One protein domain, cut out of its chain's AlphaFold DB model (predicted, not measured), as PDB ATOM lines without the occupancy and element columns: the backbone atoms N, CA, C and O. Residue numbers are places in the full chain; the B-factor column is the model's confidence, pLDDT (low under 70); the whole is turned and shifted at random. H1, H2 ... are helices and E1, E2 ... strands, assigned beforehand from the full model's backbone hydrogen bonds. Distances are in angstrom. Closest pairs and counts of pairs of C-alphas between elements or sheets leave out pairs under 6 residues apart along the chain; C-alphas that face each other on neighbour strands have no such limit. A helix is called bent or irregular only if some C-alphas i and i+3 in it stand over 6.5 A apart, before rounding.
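This is residues 340 to 430, 672 to 697 and 818 to 852 of the 974 residues of an uncharacterized protein of Tissierellia bacterium (UniProt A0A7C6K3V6). A small three-stranded sheet at one end and a bundle of three long helices, H1, H6 and H7, at the other are bridged by the short helix H2, which packs on the sheet and meets H1. Short helices H3, H4 and H5 lead back towards H6, while H8 lies at the sheet's far end. The printed part has 152 residues, with eight named helices and three named strands, which follow along the chain as H1 H2 H3 H4 H5 H6 H7 E1 H8 E2 E3; the sheet runs E1 E3 E2, all antiparallel, and the class is mostly helix. It is compact, with a radius of gyration of the C-alphas of 17.0 A and spans of 48 by 40 by 35 A.

Find C-alpha 818 at (173.075, 158.567, 142.391), where E1, residues 818 to 822, begins. E2 is residues 837 to 840; E3, residues 843 to 851, runs 24.5 A to C-alpha 851 at (166.971, 152.060, 142.920). H8 is residues 825 to 830 and H2 361 to 368. H1, residues 340 to 357, starts at (188.768, 193.673, 140.597) and spans 24.3 A, with a kink of 42 degrees near residue 349; it is only just irregular, C-alphas 345 and 348 being 6.7 A apart. H6, residues 410 to 428, spans 26.0 A and H7, residues 672 to 689, 25.2 A. H3 is residues 386 to 391, H4 395 to 402 and H5 404 to 408.

Look first at E3, the inner strand: N 819 and O 848 of E1 and E3 are 2.9 A apart, and N 838 and O 845 of the hairpin E2 and E3 2.8 A, both within hydrogen-bond range. E1, H8 and E2 make a split strand-helix-strand unit, two strands running the same way with E3 between them, its crossover right-handed. H2 is on the sheet; H8 only grazes it. H2 touches H1, about perpendicular at 79 degrees, closest at C-alphas 364 and 356, 4.7 A. H1, H6 and H7 form an up and down bundle, each running against the one before. C-alphas 353 and 420 are the closest of H1 and H6, 6.6 A, and 343 and 676 of H1 and H7, 5.5 A. H3 and H4 touch only at the corner, and H4 and H5 only just do, with 3 pairs of C-alphas within 8 A. Every O i to N i+4 pair is within hydrogen-bond range in H2, H3, H4, H7 and H8; the counts are 12 of 14 in H1, 13 of 15 in H6 and 0 of 1 in H5, where 2 of 2 O i to N i+3 pairs are.

C-alphas 672 and 851, the farthest apart, are 49.5 A apart. Two cuts leave gaps of 9.8 A from C-alpha 430 to 672 and 22.0 A from 697 to 818. The link from H2 to H3 is long. Confidence is under 70 at residues 373 to 384, 690 to 696, 825 and 831 to 835.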
ATOM      1  N   GLU A 340     188.085 194.926 140.265       96.06
ATOM      2  CA  GLU A 340     188.768 193.673 140.597       96.06
ATOM      3  C   GLU A 340     188.075 192.983 141.774       96.06
ATOM      4  O   GLU A 340     187.794 191.787 141.696       96.06
ATOM      5  N   ASP A 341     187.674 193.749 142.793       96.88
ATOM      6  CA  ASP A 341     186.869 193.256 143.913       96.88
ATOM      7  C   ASP A 341     185.629 192.506 143.413       96.88
ATOM      8  O   ASP A 341     185.353 191.376 143.822       96.88
ATOM      9  N   LEU A 342     184.887 193.113 142.479       96.94
ATOM     10  CA  LEU A 342     183.682 192.507 141.919       96.94
ATOM     11  C   LEU A 342     183.981 191.284 141.048       96.94
ATOM     12  O   LEU A 342     183.184 190.344 141.025       96.94
ATOM     13  N   ILE A 343     185.096 191.278 140.311       97.31
ATOM     14  CA  ILE A 343     185.542 190.098 139.560       97.31
ATOM     15  C   ILE A 343     185.818 188.949 140.531       97.31
ATOM     16  O   ILE A 343     185.272 187.861 140.333       97.31
ATOM     17  N   GLU A 344     186.568 189.193 141.605       96.56
ATOM     18  CA  GLU A 344     186.887 188.183 142.614       96.56
ATOM     19  C   GLU A 344     185.620 187.652 143.297       96.56
ATOM     20  O   GLU A 344     185.396 186.442 143.344       96.56
ATOM     21  N   MET A 345     184.735 188.547 143.749       95.69
ATOM     22  CA  MET A 345     183.458 188.175 144.368       95.69
ATOM     23  C   MET A 345     182.559 187.370 143.415       95.69
ATOM     24  O   MET A 345     181.778 186.524 143.851       95.69
ATOM     25  N   SER A 346     182.665 187.588 142.100       96.56
ATOM     26  CA  SER A 346     181.887 186.836 141.109       96.56
ATOM     27  C   SER A 346     182.363 185.393 140.911       96.56
ATOM     28  O   SER A 346     181.592 184.580 140.394       96.56
ATOM     29  N   ASN A 347     183.580 185.043 141.343       96.38
ATOM     30  CA  ASN A 347     184.191 183.736 141.077       96.38
ATOM     31  C   ASN A 347     183.386 182.571 141.649       96.38
ATOM     32  O   ASN A 347     183.207 181.572 140.962       96.38
ATOM     33  N   TYR A 348     182.813 182.715 142.846       95.31
ATOM     34  CA  TYR A 348     181.943 181.679 143.410       95.31
ATOM     35  C   TYR A 348     180.700 181.428 142.537       95.31
ATOM     36  O   TYR A 348     180.254 180.298 142.357       95.31
ATOM     37  N   THR A 349     180.146 182.483 141.933       96.00
ATOM     38  CA  THR A 349     178.988 182.331 141.038       96.00
ATOM     39  C   THR A 349     179.395 181.789 139.665       96.00
ATOM     40  O   THR A 349     178.632 181.027 139.075       96.00
ATOM     41  N   LYS A 350     180.598 182.130 139.175       96.75
ATOM     42  CA  LYS A 350     181.192 181.505 137.982       96.75
ATOM     43  C   LYS A 350     181.378 180.006 138.196       96.75
ATOM     44  O   LYS A 350     180.924 179.246 137.355       96.75
ATOM     45  N   ASP A 351     181.939 179.590 139.332       95.75
ATOM     46  CA  ASP A 351     182.131 178.177 139.690       95.75
ATOM     47  C   ASP A 351     180.814 177.388 139.634       95.75
ATOM     48  O   ASP A 351     180.734 176.366 138.956       95.75
ATOM     49  N   ILE A 352     179.738 177.919 140.229       94.25
ATOM     50  CA  ILE A 352     178.395 177.321 140.136       94.25
ATOM     51  C   ILE A 352     177.982 177.087 138.675       94.25
ATOM     52  O   ILE A 352     177.490 176.010 138.335       94.25
ATOM     53  N   VAL A 353     178.159 178.090 137.811       94.94
ATOM     54  CA  VAL A 353     177.800 177.982 136.390       94.94
ATOM     55  C   VAL A 353     178.703 176.981 135.671       94.94
ATOM     56  O   VAL A 353     178.201 176.171 134.897       94.94
ATOM     57  N   GLU A 354     180.013 177.010 135.922       93.75
ATOM     58  CA  GLU A 354     180.981 176.116 135.286       93.75
ATOM     59  C   GLU A 354     180.731 174.657 135.645       93.75
ATOM     60  O   GLU A 354     180.739 173.816 134.752       93.75
ATOM     61  N   ARG A 355     180.457 174.347 136.915       93.38
ATOM     62  CA  ARG A 355     180.175 172.979 137.374       93.38
ATOM     63  C   ARG A 355     178.940 172.396 136.692       93.38
ATOM     64  O   ARG A 355     178.986 171.276 136.187       93.38
ATOM     65  N   VAL A 356     177.863 173.179 136.582       92.62
ATOM     66  CA  VAL A 356     176.649 172.765 135.853       92.62
ATOM     67  C   VAL A 356     176.921 172.645 134.352       92.62
ATOM     68  O   VAL A 356     176.535 171.657 133.732       92.62
ATOM     69  N   TYR A 357     177.613 173.618 133.754       88.50
ATOM     70  CA  TYR A 357     177.919 173.605 132.321       88.50
ATOM     71  C   TYR A 357     178.828 172.434 131.924       88.50
ATOM     72  O   TYR A 357     178.635 171.823 130.880       88.50
ATOM     73  N   ARG A 358     179.793 172.073 132.777       87.06
ATOM     74  CA  ARG A 358     180.689 170.921 132.585       87.06
ATOM     75  C   ARG A 358     180.007 169.574 132.847       87.06
ATOM     76  O   ARG A 358     180.655 168.544 132.682       87.06
ATOM     77  N   GLY A 359     178.733 169.565 133.244       86.06
ATOM     78  CA  GLY A 359     177.985 168.343 133.514       86.06
ATOM     79  C   GLY A 359     178.402 167.638 134.806       86.06
ATOM     80  O   GLY A 359     178.299 166.417 134.893       86.06
ATOM     81  N   GLU A 360     178.874 168.370 135.822       91.31
ATOM     82  CA  GLU A 360     179.058 167.792 137.155       91.31
ATOM     83  C   GLU A 360     177.692 167.351 137.697       91.31
ATOM     84  O   GLU A 360     176.795 168.177 137.902       91.31
ATOM     85  N   LEU A 361     177.529 166.042 137.912       90.81
ATOM     86  CA  LEU A 361     176.227 165.426 138.165       90.81
ATOM     87  C   LEU A 361     175.526 166.036 139.386       90.81
ATOM     88  O   LEU A 361     174.403 166.515 139.262       90.81
ATOM     89  N   GLY A 362     176.199 166.075 140.541       92.06
ATOM     90  CA  GLY A 362     175.624 166.605 141.781       92.06
ATOM     91  C   GLY A 362     175.189 168.067 141.654       92.06
ATOM     92  O   GLY A 362     174.044 168.399 141.962       92.06
ATOM     93  N   ALA A 363     176.064 168.929 141.125       92.88
ATOM     94  CA  ALA A 363     175.760 170.341 140.890       92.88
ATOM     95  C   ALA A 363     174.595 170.533 139.905       92.88
ATOM     96  O   ALA A 363     173.724 171.372 140.127       92.88
ATOM     97  N   THR A 364     174.545 169.734 138.837       93.31
ATOM     98  CA  THR A 364     173.497 169.815 137.810       93.31
ATOM     99  C   THR A 364     172.146 169.368 138.345       93.31
ATOM    100  O   THR A 364     171.154 170.071 138.166       93.31
ATOM    101  N   LEU A 365     172.104 168.238 139.054       93.06
ATOM    102  CA  LEU A 365     170.887 167.751 139.695       93.06
ATOM    103  C   LEU A 365     170.386 168.755 140.745       93.06
ATOM    104  O   LEU A 365     169.212 169.116 140.731       93.06
ATOM    105  N   ALA A 366     171.280 169.306 141.575       91.06
ATOM    106  CA  ALA A 366     170.921 170.335 142.550       91.06
ATOM    107  C   ALA A 366     170.431 171.640 141.897       91.06
ATOM    108  O   ALA A 366     169.495 172.268 142.395       91.06
ATOM    109  N   TYR A 367     171.020 172.045 140.767       91.62
ATOM    110  CA  TYR A 367     170.575 173.202 139.988       91.62
ATOM    111  C   TYR A 367     169.165 173.014 139.411       91.62
ATOM    112  O   TYR A 367     168.373 173.957 139.421       91.62
ATOM    113  N   LEU A 368     168.854 171.802 138.943       90.06
ATOM    114  CA  LEU A 368     167.551 171.427 138.388       90.06
ATOM    115  C   LEU A 368     166.505 171.064 139.458       90.06
ATOM    116  O   LEU A 368     165.353 170.827 139.115       90.06
ATOM    117  N   GLY A 369     166.877 171.026 140.743       88.50
ATOM    118  CA  GLY A 369     165.974 170.629 141.830       88.50
ATOM    119  C   GLY A 369     165.699 169.122 141.905       88.50
ATOM    120  O   GLY A 369     164.757 168.705 142.573       88.50
ATOM    121  N   LEU A 370     166.517 168.299 141.248       89.19
ATOM    122  CA  LEU A 370     166.444 166.837 141.268       89.19
ATOM    123  C   LEU A 370     167.130 166.309 142.531       89.19
ATOM    124  O   LEU A 370     168.259 165.821 142.494       89.19
ATOM    125  N   LEU A 371     166.461 166.506 143.664       87.25
ATOM    126  CA  LEU A 371     166.955 166.181 144.996       87.25
ATOM    127  C   LEU A 371     166.128 165.049 145.596       87.25
ATOM    128  O   LEU A 371     164.908 165.054 145.460       87.25
ATOM    129  N   GLN A 372     166.772 164.150 146.340       82.25
ATOM    130  CA  GLN A 372     166.039 163.257 147.230       82.25
ATOM    131  C   GLN A 372     165.530 164.067 148.423       82.25
ATOM    132  O   GLN A 372     166.326 164.499 149.266       82.25
ATOM    133  N   ASP A 373     164.217 164.244 148.512       68.69
ATOM    134  CA  ASP A 373     163.563 164.833 149.676       68.69
ATOM    135  C   ASP A 373     162.366 163.968 150.077       68.69
ATOM    136  O   ASP A 373     161.290 164.040 149.495       68.69
ATOM    137  N   MET A 374     162.589 163.114 151.077       52.78
ATOM    138  CA  MET A 374     161.600 162.146 151.567       52.78
ATOM    139  C   MET A 374     160.468 162.791 152.380       52.78
ATOM    140  O   MET A 374     159.585 162.076 152.832       52.78
ATOM    141  N   ASN A 375     160.519 164.105 152.636       52.69
ATOM    142  CA  ASN A 375     159.560 164.801 153.501       52.69
ATOM    143  C   ASN A 375     158.843 165.949 152.786       52.69
ATOM    144  O   ASN A 375     158.269 166.821 153.450       52.69
ATOM    145  N   TYR A 376     158.911 166.003 151.459       47.66
ATOM    146  CA  TYR A 376     158.132 166.986 150.736       47.66
ATOM    147  C   TYR A 376     156.678 166.594 150.714       47.66
ATOM    148  O   TYR A 376     156.302 165.432 150.584       47.66
ATOM    149  N   ILE A 377     155.872 167.625 150.873       47.28
ATOM    150  CA  ILE A 377     154.442 167.502 150.887       47.28
ATOM    151  C   ILE A 377     153.958 168.358 149.730       47.28
ATOM    152  O   ILE A 377     154.256 169.563 149.689       47.28
ATOM    153  N   ASP A 378     153.302 167.718 148.765       42.91
ATOM    154  CA  ASP A 378     152.759 168.373 147.578       42.91
ATOM    155  C   ASP A 378     151.643 169.353 147.946       42.91
ATOM    156  O   ASP A 378     151.388 169.660 149.120       42.91
ATOM    157  N   ASP A 379     151.094 170.026 146.942       34.72
ATOM    158  CA  ASP A 379     150.087 171.069 147.151       34.72
ATOM    159  C   ASP A 379     148.800 170.542 147.816       34.72
ATOM    160  O   ASP A 379     148.105 171.334 148.457       34.72
ATOM    161  N   ASP A 380     148.605 169.220 147.809       37.31
ATOM    162  CA  ASP A 380     147.430 168.497 148.302       37.31
ATOM    163  C   ASP A 380     147.666 167.817 149.666       37.31
ATOM    164  O   ASP A 380     146.802 167.128 150.205       37.31
ATOM    165  N   GLY A 381     148.831 168.033 150.286       40.12
ATOM    166  CA  GLY A 381     149.120 167.485 151.610       40.12
ATOM    167  C   GLY A 381     149.620 166.038 151.597       40.12
ATOM    168  O   GLY A 381     149.794 165.459 152.676       40.12
ATOM    169  N   ASN A 382     149.894 165.470 150.421       44.59
ATOM    170  CA  ASN A 382     150.445 164.130 150.278       44.59
ATOM    171  C   ASN A 382     151.962 164.169 150.428       44.59
ATOM    172  O   ASN A 382     152.623 165.065 149.908       44.59
ATOM    173  N   GLU A 383     152.529 163.177 151.114       52.72
ATOM    174  CA  GLU A 383     153.965 162.919 151.006       52.72
ATOM    175  C   GLU A 383     154.264 162.536 149.555       52.72
ATOM    176  O   GLU A 383     153.851 161.475 149.084       52.72
ATOM    177  N   VAL A 384     154.951 163.428 148.848       55.19
ATOM    178  CA  VAL A 384     155.349 163.232 147.458       55.19
ATOM    179  C   VAL A 384     156.854 163.219 147.403       55.19
ATOM    180  O   VAL A 384     157.529 164.083 147.964       55.19
ATOM    181  N   ASP A 385     157.391 162.225 146.707       70.69
ATOM    182  CA  ASP A 385     158.808 162.204 146.409       70.69
ATOM    183  C   ASP A 385     159.111 163.348 145.421       70.69
ATOM    184  O   ASP A 385     158.794 163.259 144.235       70.69
ATOM    185  N   VAL A 386     159.709 164.450 145.905       72.81
ATOM    186  CA  VAL A 386     160.116 165.611 145.070       72.81
ATOM    187  C   VAL A 386     160.912 165.165 143.871       72.81
ATOM    188  O   VAL A 386     160.815 165.759 142.795       72.81
ATOM    189  N   LEU A 387     161.754 164.153 144.082       81.12
ATOM    190  CA  LEU A 387     162.585 163.633 143.028       81.12
ATOM    191  C   LEU A 387     161.712 163.099 141.904       81.12
ATOM    192  O   LEU A 387     161.992 163.408 140.754       81.12
ATOM    193  N   GLU A 388     160.661 162.347 142.225       82.38
ATOM    194  CA  GLU A 388     159.729 161.787 141.250       82.38
ATOM    195  C   GLU A 388     158.984 162.886 140.489       82.38
ATOM    196  O   GLU A 388     159.026 162.918 139.256       82.38
ATOM    197  N   GLU A 389     158.399 163.852 141.200       79.81
ATOM    198  CA  GLU A 389     157.666 164.962 140.583       79.81
ATOM    199  C   GLU A 389     158.564 165.793 139.647       79.81
ATOM    200  O   GLU A 389     158.215 166.059 138.485       79.81
ATOM    201  N   ASN A 390     159.757 166.166 140.126       83.00
ATOM    202  CA  ASN A 390     160.720 166.947 139.354       83.00
ATOM    203  C   ASN A 390     161.350 166.128 138.225       83.00
ATOM    204  O   ASN A 390     161.588 166.666 137.142       83.00
ATOM    205  N   MET A 391     161.588 164.831 138.422       84.50
ATOM    206  CA  MET A 391     162.053 163.925 137.369       84.50
ATOM    207  C   MET A 391     161.031 163.854 136.235       84.50
ATOM    208  O   MET A 391     161.407 163.913 135.063       84.50
ATOM    209  N   MET A 392     159.737 163.815 136.559       84.81
ATOM    210  CA  MET A 392     158.655 163.847 135.577       84.81
ATOM    211  C   MET A 392     158.388 165.255 135.016       84.81
ATOM    212  O   MET A 392     157.565 165.415 134.113       84.81
ATOM    213  N   ALA A 393     159.088 166.298 135.487       81.81
ATOM    214  CA  ALA A 393     158.820 167.678 135.089       81.81
ATOM    215  C   ALA A 393     159.000 167.912 133.585       81.81
ATOM    216  O   ALA A 393     158.162 168.549 132.941       81.81
ATOM    217  N   THR A 394     160.110 167.422 133.026       87.44
ATOM    218  CA  THR A 394     160.417 167.543 131.599       87.44
ATOM    219  C   THR A 394     161.199 166.335 131.095       87.44
ATOM    220  O   THR A 394     161.863 165.636 131.855       87.44
ATOM    221  N   LYS A 395     161.228 166.164 129.770       90.94
ATOM    222  CA  LYS A 395     162.018 165.134 129.075       90.94
ATOM    223  C   LYS A 395     163.507 165.140 129.457       90.94
ATOM    224  O   LYS A 395     164.138 164.090 129.473       90.94
ATOM    225  N   VAL A 396     164.067 166.314 129.764       91.38
ATOM    226  CA  VAL A 396     165.469 166.456 130.190       91.38
ATOM    227  C   VAL A 396     165.658 165.990 131.633       91.38
ATOM    228  O   VAL A 396     166.612 165.266 131.903       91.38
ATOM    229  N   HIS A 397     164.743 166.355 132.537       92.31
ATOM    230  CA  HIS A 397     164.786 165.908 133.933       92.31
ATOM    231  C   HIS A 397     164.679 164.382 134.016       92.31
ATOM    232  O   HIS A 397     165.502 163.751 134.681       92.31
ATOM    233  N   TYR A 398     163.752 163.792 133.251       94.00
ATOM    234  CA  TYR A 398     163.610 162.344 133.143       94.00
ATOM    235  C   TYR A 398     164.902 161.698 132.635       94.00
ATOM    236  O   TYR A 398     165.448 160.818 133.291       94.00
ATOM    237  N   ALA A 399     165.443 162.168 131.506       93.81
ATOM    238  CA  ALA A 399     166.612 161.553 130.883       93.81
ATOM    239  C   ALA A 399     167.875 161.588 131.762       93.81
ATOM    240  O   ALA A 399     168.548 160.566 131.872       93.81
ATOM    241  N   ILE A 400     168.193 162.731 132.388       92.50
ATOM    242  CA  ILE A 400     169.383 162.865 133.250       92.50
ATOM    243  C   ILE A 400     169.234 162.007 134.511       92.50
ATOM    244  O   ILE A 400     170.188 161.347 134.909       92.50
ATOM    245  N   THR A 401     168.050 161.994 135.129       91.12
ATOM    246  CA  THR A 401     167.819 161.224 136.363       91.12
ATOM    247  C   THR A 401     167.806 159.725 136.080       91.12
ATOM    248  O   THR A 401     168.467 158.962 136.778       91.12
ATOM    249  N   LYS A 402     167.114 159.302 135.010       92.69
ATOM    250  CA  LYS A 402     167.009 157.893 134.608       92.69
ATOM    251  C   LYS A 402     168.363 157.335 134.174       92.69
ATOM    252  O   LYS A 402     168.693 156.210 134.536       92.69
ATOM    253  N   ASN A 403     169.155 158.088 133.408       92.88
ATOM    254  CA  ASN A 403     170.483 157.669 132.970       92.88
ATOM    255  C   ASN A 403     171.476 158.846 133.054       92.88
ATOM    256  O   ASN A 403     171.563 159.632 132.109       92.88
ATOM    257  N   PRO A 404     172.274 158.955 134.138       89.69
ATOM    258  CA  PRO A 404     173.171 160.091 134.380       89.69
ATOM    259  C   PRO A 404     174.143 160.427 133.244       89.69
ATOM    260  O   PRO A 404     174.515 161.586 133.077       89.69
ATOM    261  N   ASN A 405     174.511 159.454 132.401       89.31
ATOM    262  CA  ASN A 405     175.362 159.692 131.231       89.31
ATOM    263  C   ASN A 405     174.710 160.615 130.185       89.31
ATOM    264  O   ASN A 405     175.415 161.231 129.383       89.31
ATOM    265  N   MET A 406     173.378 160.749 130.209       91.62
ATOM    266  CA  MET A 406     172.618 161.661 129.350       91.62
ATOM    267  C   MET A 406     172.948 163.131 129.603       91.62
ATOM    268  O   MET A 406     172.690 163.958 128.733       91.62
ATOM    269  N   ILE A 407     173.576 163.473 130.733       90.25
ATOM    270  CA  ILE A 407     174.071 164.830 130.981       90.25
ATOM    271  C   ILE A 407     175.006 165.323 129.866       90.25
ATOM    272  O   ILE A 407     175.045 166.516 129.589       90.25
ATOM    273  N   ASN A 408     175.698 164.412 129.175       85.94
ATOM    274  CA  ASN A 408     176.616 164.723 128.078       85.94
ATOM    275  C   ASN A 408     175.932 164.783 126.697       85.94
ATOM    276  O   ASN A 408     176.599 165.024 125.691       85.94
ATOM    277  N   ASP A 409     174.617 164.550 126.617       89.38
ATOM    278  CA  ASP A 409     173.885 164.601 125.353       89.38
ATOM    279  C   ASP A 409     173.825 166.040 124.801       89.38
ATOM    280  O   ASP A 409     173.521 166.978 125.546       89.38
ATOM    281  N   PRO A 410     174.032 166.253 123.488       85.06
ATOM    282  CA  PRO A 410     174.011 167.589 122.893       85.06
ATOM    283  C   PRO A 410     172.705 168.364 123.083       85.06
ATOM    284  O   PRO A 410     172.731 169.588 123.220       85.06
ATOM    285  N   TYR A 411     171.545 167.703 123.069       87.69
ATOM    286  CA  TYR A 411     170.265 168.366 123.319       87.69
ATOM    287  C   TYR A 411     170.176 168.856 124.768       87.69
ATOM    288  O   TYR A 411     169.735 169.984 125.013       87.69
ATOM    289  N   ILE A 412     170.632 168.027 125.709       89.56
ATOM    290  CA  ILE A 412     170.640 168.324 127.143       89.56
ATOM    291  C   ILE A 412     171.641 169.433 127.467       89.56
ATOM    292  O   ILE A 412     171.271 170.402 128.124       89.56
ATOM    293  N   GLN A 413     172.855 169.379 126.928       86.12
ATOM    294  CA  GLN A 413     173.858 170.437 127.085       86.12
ATOM    295  C   GLN A 413     173.356 171.790 126.561       86.12
ATOM    296  O   GLN A 413     173.441 172.806 127.252       86.12
ATOM    297  N   ASN A 414     172.697 171.802 125.397       84.81
ATOM    298  CA  ASN A 414     172.030 173.002 124.889       84.81
ATOM    299  C   ASN A 414     170.894 173.484 125.809       84.81
ATOM    300  O   ASN A 414     170.626 174.683 125.886       84.81
ATOM    301  N   PHE A 415     170.166 172.577 126.468       88.06
ATOM    302  CA  PHE A 415     169.158 172.947 127.462       88.06
ATOM    303  C   PHE A 415     169.796 173.589 128.697       88.06
ATOM    304  O   PHE A 415     169.357 174.670 129.084       88.06
ATOM    305  N   LEU A 416     170.840 172.975 129.262       88.62
ATOM    306  CA  LEU A 416     171.565 173.497 130.423       88.62
ATOM    307  C   LEU A 416     172.152 174.877 130.126       88.62
ATOM    308  O   LEU A 416     171.940 175.801 130.906       88.62
ATOM    309  N   GLN A 417     172.778 175.063 128.959       87.62
ATOM    310  CA  GLN A 417     173.276 176.365 128.518       87.62
ATOM    311  C   GLN A 417     172.180 177.442 128.552       87.62
ATOM    312  O   GLN A 417     172.380 178.495 129.154       87.62
ATOM    313  N   ARG A 418     170.994 177.169 127.984       85.81
ATOM    314  CA  ARG A 418     169.859 178.113 128.004       85.81
ATOM    315  C   ARG A 418     169.352 178.413 129.416       85.81
ATOM    316  O   ARG A 418     168.914 179.531 129.670       85.81
ATOM    317  N   GLN A 419     169.379 177.439 130.329       87.75
ATOM    318  CA  GLN A 419     169.026 177.694 131.731       87.75
ATOM    319  C   GLN A 419     170.068 178.606 132.397       87.75
ATOM    320  O   GLN A 419     169.716 179.594 133.047       87.75
ATOM    321  N   LEU A 420     171.353 178.330 132.157       91.69
ATOM    322  CA  LEU A 420     172.475 179.091 132.702       91.69
ATOM    323  C   LEU A 420     172.565 180.515 132.144       91.69
ATOM    324  O   LEU A 420     172.981 181.407 132.877       91.69
ATOM    325  N   GLU A 421     172.114 180.777 130.911       88.62
ATOM    326  CA  GLU A 421     172.050 182.131 130.335       88.62
ATOM    327  C   GLU A 421     171.342 183.123 131.264       88.62
ATOM    328  O   GLU A 421     171.766 184.274 131.380       88.62
ATOM    329  N   ARG A 422     170.281 182.697 131.966       88.00
ATOM    330  CA  ARG A 422     169.596 183.551 132.945       88.00
ATOM    331  C   ARG A 422     170.521 183.913 134.103       88.00
ATOM    332  O   ARG A 422     170.617 185.087 134.444       88.00
ATOM    333  N   THR A 423     171.205 182.930 134.682       91.56
ATOM    334  CA  THR A 423     172.170 183.139 135.770       91.56
ATOM    335  C   THR A 423     173.321 184.038 135.318       91.56
ATOM    336  O   THR A 423     173.640 185.006 135.998       91.56
ATOM    337  N   ILE A 424     173.881 183.790 134.134       93.69
ATOM    338  CA  ILE A 424     174.973 184.579 133.554       93.69
ATOM    339  C   ILE A 424     174.528 186.026 133.274       93.69
ATOM    340  O   ILE A 424     175.272 186.973 133.529       93.69
ATOM    341  N   ASN A 425     173.308 186.239 132.775       91.94
ATOM    342  CA  ASN A 425     172.764 187.584 132.574       91.94
ATOM    343  C   ASN A 425     172.490 188.307 133.900       91.94
ATOM    344  O   ASN A 425     172.752 189.506 133.996       91.94
ATOM    345  N   ASP A 426     172.032 187.590 134.926       92.38
ATOM    346  CA  ASP A 426     171.884 188.117 136.282       92.38
ATOM    347  C   ASP A 426     173.255 188.524 136.868       92.38
ATOM    348  O   ASP A 426     173.373 189.610 137.440       92.38
ATOM    349  N   MET A 427     174.320 187.745 136.637       94.38
ATOM    350  CA  MET A 427     175.692 188.111 137.032       94.38
ATOM    351  C   MET A 427     176.164 189.404 136.360       94.38
ATOM    352  O   MET A 427     176.711 190.272 137.033       94.38
ATOM    353  N   LYS A 428     175.889 189.593 135.059       93.56
ATOM    354  CA  LYS A 428     176.193 190.855 134.342       93.56
ATOM    355  C   LYS A 428     175.477 192.065 134.958       93.56
ATOM    356  O   LYS A 428     175.911 193.193 134.753       93.56
ATOM    357  N   LEU A 429     174.390 191.839 135.699       92.25
ATOM    358  CA  LEU A 429     173.645 192.842 136.463       92.25
ATOM    359  C   LEU A 429     174.086 192.923 137.936       92.25
ATOM    360  O   LEU A 429     173.346 193.470 138.750       92.25
ATOM    361  N   GLY A 430     175.238 192.360 138.310       92.25
ATOM    362  CA  GLY A 430     175.743 192.379 139.685       92.25
ATOM    363  C   GLY A 430     175.007 191.442 140.651       92.25
ATOM    364  O   GLY A 430     175.123 191.608 141.863       92.25
ATOM    365  N   PRO A 672     183.100 200.022 138.262       95.19
ATOM    366  CA  PRO A 672     183.225 198.672 138.819       95.19
ATOM    367  C   PRO A 672     182.241 197.657 138.217       95.19
ATOM    368  O   PRO A 672     182.645 196.632 137.669       95.19
ATOM    369  N   LEU A 673     180.941 197.975 138.200       94.56
ATOM    370  CA  LEU A 673     179.917 197.092 137.626       94.56
ATOM    371  C   LEU A 673     180.027 196.947 136.100       94.56
ATOM    372  O   LEU A 673     179.728 195.881 135.563       94.56
ATOM    373  N   ASN A 674     180.475 197.979 135.375       94.62
ATOM    374  CA  ASN A 674     180.734 197.851 133.938       94.62
ATOM    375  C   ASN A 674     181.957 196.966 133.662       94.62
ATOM    376  O   ASN A 674     181.951 196.225 132.679       94.62
ATOM    377  N   ILE A 675     182.999 197.049 134.495       95.94
ATOM    378  CA  ILE A 675     184.183 196.186 134.429       95.94
ATOM    379  C   ILE A 675     183.759 194.737 134.667       95.94
ATOM    380  O   ILE A 675     183.993 193.904 133.793       95.94
ATOM    381  N   ASN A 676     183.040 194.466 135.759       95.81
ATOM    382  CA  ASN A 676     182.513 193.137 136.052       95.81
ATOM    383  C   ASN A 676     181.618 192.615 134.917       95.81
ATOM    384  O   ASN A 676     181.837 191.517 134.419       95.81
ATOM    385  N   CYS A 677     180.676 193.420 134.408       95.12
ATOM    386  CA  CYS A 677     179.830 193.022 133.280       95.12
ATOM    387  C   CYS A 677     180.654 192.611 132.047       95.12
ATOM    388  O   CYS A 677     180.330 191.613 131.405       95.12
ATOM    389  N   ARG A 678     181.707 193.362 131.693       94.94
ATOM    390  CA  ARG A 678     182.578 193.034 130.550       94.94
ATOM    391  C   ARG A 678     183.439 191.801 130.815       94.94
ATOM    392  O   ARG A 678     183.707 191.051 129.876       94.94
ATOM    393  N   ASP A 679     183.870 191.598 132.057       97.00
ATOM    394  CA  ASP A 679     184.570 190.387 132.475       97.00
ATOM    395  C   ASP A 679     183.665 189.157 132.335       97.00
ATOM    396  O   ASP A 679     184.035 188.216 131.638       97.00
ATOM    397  N   ILE A 680     182.429 189.211 132.845       96.62
ATOM    398  CA  ILE A 680     181.440 188.140 132.670       96.62
ATOM    399  C   ILE A 680     181.127 187.898 131.190       96.62
ATOM    400  O   ILE A 680     181.017 186.751 130.780       96.62
ATOM    401  N   GLU A 681     181.015 188.932 130.353       94.50
ATOM    402  CA  GLU A 681     180.829 188.749 128.903       94.50
ATOM    403  C   GLU A 681     182.033 188.085 128.222       94.50
ATOM    404  O   GLU A 681     181.866 187.357 127.241       94.50
ATOM    405  N   ARG A 682     183.253 188.361 128.690       95.75
ATOM    406  CA  ARG A 682     184.460 187.700 128.188       95.75
ATOM    407  C   ARG A 682     184.491 186.251 128.653       95.75
ATOM    408  O   ARG A 682     184.650 185.373 127.818       95.75
ATOM    409  N   TRP A 683     184.290 186.018 129.944       95.56
ATOM    410  CA  TRP A 683     184.236 184.693 130.545       95.56
ATOM    411  C   TRP A 683     183.130 183.830 129.930       95.56
ATOM    412  O   TRP A 683     183.421 182.716 129.534       95.56
ATOM    413  N   GLU A 684     181.917 184.349 129.728       93.19
ATOM    414  CA  GLU A 684     180.817 183.657 129.034       93.19
ATOM    415  C   GLU A 684     181.231 183.240 127.620       93.19
ATOM    416  O   GLU A 684     181.012 182.103 127.206       93.19
ATOM    417  N   LYS A 685     181.861 184.158 126.872       90.12
ATOM    418  CA  LYS A 685     182.381 183.837 125.542       90.12
ATOM    419  C   LYS A 685     183.445 182.759 125.614       90.12
ATOM    420  O   LYS A 685     183.405 181.882 124.774       90.12
ATOM    421  N   GLU A 686     184.383 182.812 126.554       89.56
ATOM    422  CA  GLU A 686     185.416 181.777 126.689       89.56
ATOM    423  C   GLU A 686     184.835 180.433 127.152       89.56
ATOM    424  O   GLU A 686     185.196 179.400 126.595       89.56
ATOM    425  N   LEU A 687     183.881 180.441 128.086       86.88
ATOM    426  CA  LEU A 687     183.167 179.260 128.569       86.88
ATOM    427  C   LEU A 687     182.445 178.551 127.422       86.88
ATOM    428  O   LEU A 687     182.545 177.337 127.303       86.88
ATOM    429  N   PHE A 688     181.781 179.305 126.541       80.50
ATOM    430  CA  PHE A 688     181.078 178.743 125.385       80.50
ATOM    431  C   PHE A 688     181.961 178.561 124.138       80.50
ATOM    432  O   PHE A 688     181.607 177.776 123.267       80.50
ATOM    433  N   LYS A 689     183.110 179.249 124.037       72.06
ATOM    434  CA  LYS A 689     184.156 179.007 123.020       72.06
ATOM    435  C   LYS A 689     184.978 177.766 123.314       72.06
ATOM    436  O   LYS A 689     185.660 177.281 122.411       72.06
ATOM    437  N   GLN A 690     184.981 177.276 124.555       55.62
ATOM    438  CA  GLN A 690     185.361 175.896 124.825       55.62
ATOM    439  C   GLN A 690     184.335 175.015 124.092       55.62
ATOM    440  O   GLN A 690     183.415 174.478 124.690       55.62
ATOM    441  N   ASP A 691     184.515 174.885 122.771       48.59
ATOM    442  CA  ASP A 691     183.751 174.140 121.755       48.59
ATOM    443  C   ASP A 691     183.747 172.614 122.020       48.59
ATOM    444  O   ASP A 691     183.664 171.788 121.110       48.59
ATOM    445  N   LYS A 692     183.949 172.212 123.275       48.59
ATOM    446  CA  LYS A 692     184.265 170.864 123.720       48.59
ATOM    447  C   LYS A 692     183.833 170.637 125.174       48.59
ATOM    448  O   LYS A 692     184.609 170.105 125.962       48.59
ATOM    449  N   VAL A 693     182.571 170.893 125.525       49.91
ATOM    450  CA  VAL A 693     181.906 169.730 126.133       49.91
ATOM    451  C   VAL A 693     181.966 168.721 125.003       49.91
ATOM    452  O   VAL A 693     181.421 169.005 123.935       49.91
ATOM    453  N   GLU A 694     182.808 167.689 125.127       50.34
ATOM    454  CA  GLU A 694     182.849 166.623 124.134       50.34
ATOM    455  C   GLU A 694     181.391 166.290 123.859       50.34
ATOM    456  O   GLU A 694     180.696 165.856 124.772       50.34
ATOM    457  N   ILE A 695     180.889 166.625 122.661       54.22
ATOM    458  CA  ILE A 695     179.589 166.147 122.212       54.22
ATOM    459  C   ILE A 695     179.781 164.642 122.219       54.22
ATOM    460  O   ILE A 695     180.326 164.069 121.270       54.22
ATOM    461  N   ALA A 696     179.452 164.047 123.358       63.34
ATOM    462  CA  ALA A 696     179.589 162.642 123.574       63.34
ATOM    463  C   ALA A 696     178.599 162.034 122.602       63.34
ATOM    464  O   ALA A 696     177.463 162.503 122.459       63.34
ATOM    465  N   ASP A 697     179.055 161.034 121.864       73.88
ATOM    466  CA  ASP A 697     178.145 160.278 121.035       73.88
ATOM    467  C   ASP A 697     177.266 159.420 121.951       73.88
ATOM    468  O   ASP A 697     177.557 158.258 122.214       73.88
ATOM    469  N   LYS A 818     172.625 157.661 141.331       90.44
ATOM    470  CA  LYS A 818     173.075 158.567 142.391       90.44
ATOM    471  C   LYS A 818     172.338 159.897 142.297       90.44
ATOM    472  O   LYS A 818     172.404 160.552 141.257       90.44
ATOM    473  N   VAL A 819     171.715 160.323 143.391       89.75
ATOM    474  CA  VAL A 819     171.002 161.604 143.492       89.75
ATOM    475  C   VAL A 819     171.430 162.381 144.739       89.75
ATOM    476  O   VAL A 819     171.756 161.775 145.760       89.75
ATOM    477  N   PRO A 820     171.470 163.719 144.692       90.94
ATOM    478  CA  PRO A 820     171.836 164.529 145.846       90.94
ATOM    479  C   PRO A 820     170.706 164.597 146.880       90.94
ATOM    480  O   PRO A 820     169.558 164.889 146.555       90.94
ATOM    481  N   ARG A 821     171.050 164.416 148.154       88.75
ATOM    482  CA  ARG A 821     170.176 164.657 149.308       88.75
ATOM    483  C   ARG A 821     170.680 165.863 150.083       88.75
ATOM    484  O   ARG A 821     171.856 165.910 150.443       88.75
ATOM    485  N   LEU A 822     169.803 166.827 150.354       84.69
ATOM    486  CA  LEU A 822     170.147 167.993 151.168       84.69
ATOM    487  C   LEU A 822     170.477 167.559 152.605       84.69
ATOM    488  O   LEU A 822     169.715 166.816 153.223       84.69
ATOM    489  N   LEU A 823     171.599 168.042 153.136       80.12
ATOM    490  CA  LEU A 823     172.010 167.806 154.517       80.12
ATOM    491  C   LEU A 823     171.507 168.922 155.433       80.12
ATOM    492  O   LEU A 823     171.646 170.109 155.125       80.12
ATOM    493  N   SER A 824     170.984 168.545 156.598       75.94
ATOM    494  CA  SER A 824     170.764 169.482 157.701       75.94
ATOM    495  C   SER A 824     172.092 169.943 158.311       75.94
ATOM    496  O   SER A 824     173.140 169.307 158.151       75.94
ATOM    497  N   LYS A 825     172.060 171.050 159.062       69.19
ATOM    498  CA  LYS A 825     173.246 171.578 159.756       69.19
ATOM    499  C   LYS A 825     173.839 170.563 160.743       69.19
ATOM    500  O   LYS A 825     175.051 170.379 160.770       69.19
ATOM    501  N   GLU A 826     172.989 169.850 161.484       70.94
ATOM    502  CA  GLU A 826     173.418 168.806 162.426       70.94
ATOM    503  C   GLU A 826     174.090 167.619 161.723       70.94
ATOM    504  O   GLU A 826     175.056 167.059 162.238       70.94
ATOM    505  N   GLU A 827     173.584 167.210 160.554       76.31
ATOM    506  CA  GLU A 827     174.203 166.149 159.753       76.31
ATOM    507  C   GLU A 827     175.554 166.600 159.199       76.31
ATOM    508  O   GLU A 827     176.530 165.857 159.297       76.31
ATOM    509  N   LYS A 828     175.631 167.838 158.693       74.44
ATOM    510  CA  LYS A 828     176.880 168.444 158.213       74.44
ATOM    511  C   LYS A 828     177.965 168.448 159.295       74.44
ATOM    512  O   LYS A 828     179.109 168.140 158.994       74.44
ATOM    513  N   GLU A 829     177.628 168.790 160.538       72.88
ATOM    514  CA  GLU A 829     178.593 168.838 161.649       72.88
ATOM    515  C   GLU A 829     179.081 167.446 162.089       72.88
ATOM    516  O   GLU A 829     180.197 167.312 162.596       72.88
ATOM    517  N   LYS A 830     178.268 166.401 161.891       72.81
ATOM    518  CA  LYS A 830     178.602 165.012 162.258       72.81
ATOM    519  C   LYS A 830     179.407 164.279 161.181       72.81
ATOM    520  O   LYS A 830     180.162 163.365 161.516       72.81
ATOM    521  N   LEU A 831     179.242 164.644 159.910       69.00
ATOM    522  CA  LEU A 831     179.950 164.035 158.784       69.00
ATOM    523  C   LEU A 831     181.373 164.611 158.681       69.00
ATOM    524  O   LEU A 831     181.563 165.805 158.458       69.00
ATOM    525  N   LYS A 832     182.401 163.765 158.832       57.47
ATOM    526  CA  LYS A 832     183.774 164.127 158.438       57.47
ATOM    527  C   LYS A 832     183.808 164.205 156.904       57.47
ATOM    528  O   LYS A 832     183.312 163.296 156.254       57.47
ATOM    529  N   LEU A 833     184.345 165.296 156.356       55.09
ATOM    530  CA  LEU A 833     184.245 165.764 154.957       55.09
ATOM    531  C   LEU A 833     184.846 164.857 153.843       55.09
ATOM    532  O   LEU A 833     185.189 165.380 152.790       55.09
ATOM    533  N   ASP A 834     184.945 163.535 154.020       55.44
ATOM    534  CA  ASP A 834     185.650 162.641 153.079       55.44
ATOM    535  C   ASP A 834     184.760 161.683 152.247       55.44
ATOM    536  O   ASP A 834     185.291 161.020 151.360       55.44
ATOM    537  N   ASP A 835     183.428 161.650 152.420       54.16
ATOM    538  CA  ASP A 835     182.542 160.728 151.671       54.16
ATOM    539  C   ASP A 835     181.398 161.459 150.926       54.16
ATOM    540  O   ASP A 835     180.434 161.893 151.551       54.16
ATOM    541  N   ASP A 836     181.468 161.577 149.591       75.31
ATOM    542  CA  ASP A 836     180.349 161.922 148.674       75.31
ATOM    543  C   ASP A 836     179.524 163.208 148.990       75.31
ATOM    544  O   ASP A 836     178.420 163.391 148.462       75.31
ATOM    545  N   VAL A 837     180.048 164.137 149.807       86.56
ATOM    546  CA  VAL A 837     179.417 165.433 150.131       86.56
ATOM    547  C   VAL A 837     179.969 166.562 149.260       86.56
ATOM    548  O   VAL A 837     181.180 166.742 149.155       86.56
ATOM    549  N   PHE A 838     179.091 167.392 148.696       88.50
ATOM    550  CA  PHE A 838     179.471 168.590 147.946       88.50
ATOM    551  C   PHE A 838     178.653 169.816 148.356       88.50
ATOM    552  O   PHE A 838     177.527 169.724 148.849       88.50
ATOM    553  N   GLU A 839     179.235 170.991 148.140       90.00
ATOM    554  CA  GLU A 839     178.593 172.286 148.364       90.00
ATOM    555  C   GLU A 839     177.989 172.805 147.050       90.00
ATOM    556  O   GLU A 839     178.615 172.705 145.988       90.00
ATOM    557  N   PHE A 840     176.772 173.350 147.111       90.00
ATOM    558  CA  PHE A 840     176.142 174.084 146.016       90.00
ATOM    559  C   PHE A 840     175.193 175.184 146.537       90.00
ATOM    560  O   PHE A 840     174.155 174.899 147.144       90.00
ATOM    561  N   ARG A 841     175.504 176.459 146.249       87.50
ATOM    562  CA  ARG A 841     174.731 177.662 146.646       87.50
ATOM    563  C   ARG A 841     174.524 177.818 148.163       87.50
ATOM    564  O   ARG A 841     173.433 178.154 148.626       87.50
ATOM    565  N   GLY A 842     175.572 177.597 148.940       82.50
ATOM    566  CA  GLY A 842     175.615 177.645 150.403       82.50
ATOM    567  C   GLY A 842     174.974 176.443 151.094       82.50
ATOM    568  O   GLY A 842     174.864 176.433 152.319       82.50
ATOM    569  N   LYS A 843     174.517 175.446 150.332       84.94
ATOM    570  CA  LYS A 843     173.882 174.228 150.843       84.94
ATOM    571  C   LYS A 843     174.791 173.033 150.602       84.94
ATOM    572  O   LYS A 843     175.529 173.004 149.623       84.94
ATOM    573  N   TYR A 844     174.717 172.050 151.490       87.19
ATOM    574  CA  TYR A 844     175.536 170.844 151.422       87.19
ATOM    575  C   TYR A 844     174.660 169.655 151.079       87.19
ATOM    576  O   TYR A 844     173.574 169.500 151.637       87.19
ATOM    577  N   TYR A 845     175.140 168.831 150.162       87.88
ATOM    578  CA  TYR A 845     174.413 167.686 149.643       87.88
ATOM    579  C   TYR A 845     175.290 166.455 149.735       87.88
ATOM    580  O   TYR A 845     176.483 166.538 149.464       87.88
ATOM    581  N   GLN A 846     174.694 165.322 150.073       89.81
ATOM    582  CA  GLN A 846     175.335 164.017 149.996       89.81
ATOM    583  C   GLN A 846     174.774 163.266 148.794       89.81
ATOM    584  O   GLN A 846     173.553 163.192 148.641       89.81
ATOM    585  N   MET A 847     175.635 162.711 147.945       90.44
ATOM    586  CA  MET A 847     175.181 161.810 146.886       90.44
ATOM    587  C   MET A 847     174.727 160.486 147.509       90.44
ATOM    588  O   MET A 847     175.482 159.830 148.221       90.44
ATOM    589  N   MET A 848     173.484 160.100 147.239       87.94
ATOM    590  CA  MET A 848     172.856 158.879 147.737       87.94
ATOM    591  C   MET A 848     172.603 157.927 146.573       87.94
ATOM    592  O   MET A 848     172.106 158.350 145.530       87.94
ATOM    593  N   GLU A 849     172.914 156.644 146.754       89.94
ATOM    594  CA  GLU A 849     172.515 155.597 145.812       89.94
ATOM    595  C   GLU A 849     171.084 155.139 146.082       89.94
ATOM    596  O   GLU A 849     170.699 154.886 147.225       89.94
ATOM    597  N   MET A 850     170.302 154.992 145.018       88.69
ATOM    598  CA  MET A 850     168.935 154.494 145.095       88.69
ATOM    599  C   MET A 850     168.556 153.672 143.864       88.69
ATOM    600  O   MET A 850     169.156 153.806 142.797       88.69
ATOM    601  N   ALA A 851     167.526 152.840 144.018       88.81
ATOM    602  CA  ALA A 851     166.971 152.060 142.920       88.81
ATOM    603  C   ALA A 851     166.246 152.961 141.909       88.81
ATOM    604  O   ALA A 851     165.479 153.849 142.282       88.81
ATOM    605  N   ASN A 852     166.450 152.682 140.627       89.75
ATOM    606  CA  ASN A 852     165.914 153.450 139.510       89.75
ATOM    607  C   ASN A 852     164.477 153.023 139.142       89.75
ATOM    608  O   ASN A 852     164.259 152.305 138.165       89.75
TER     609      ASN A 852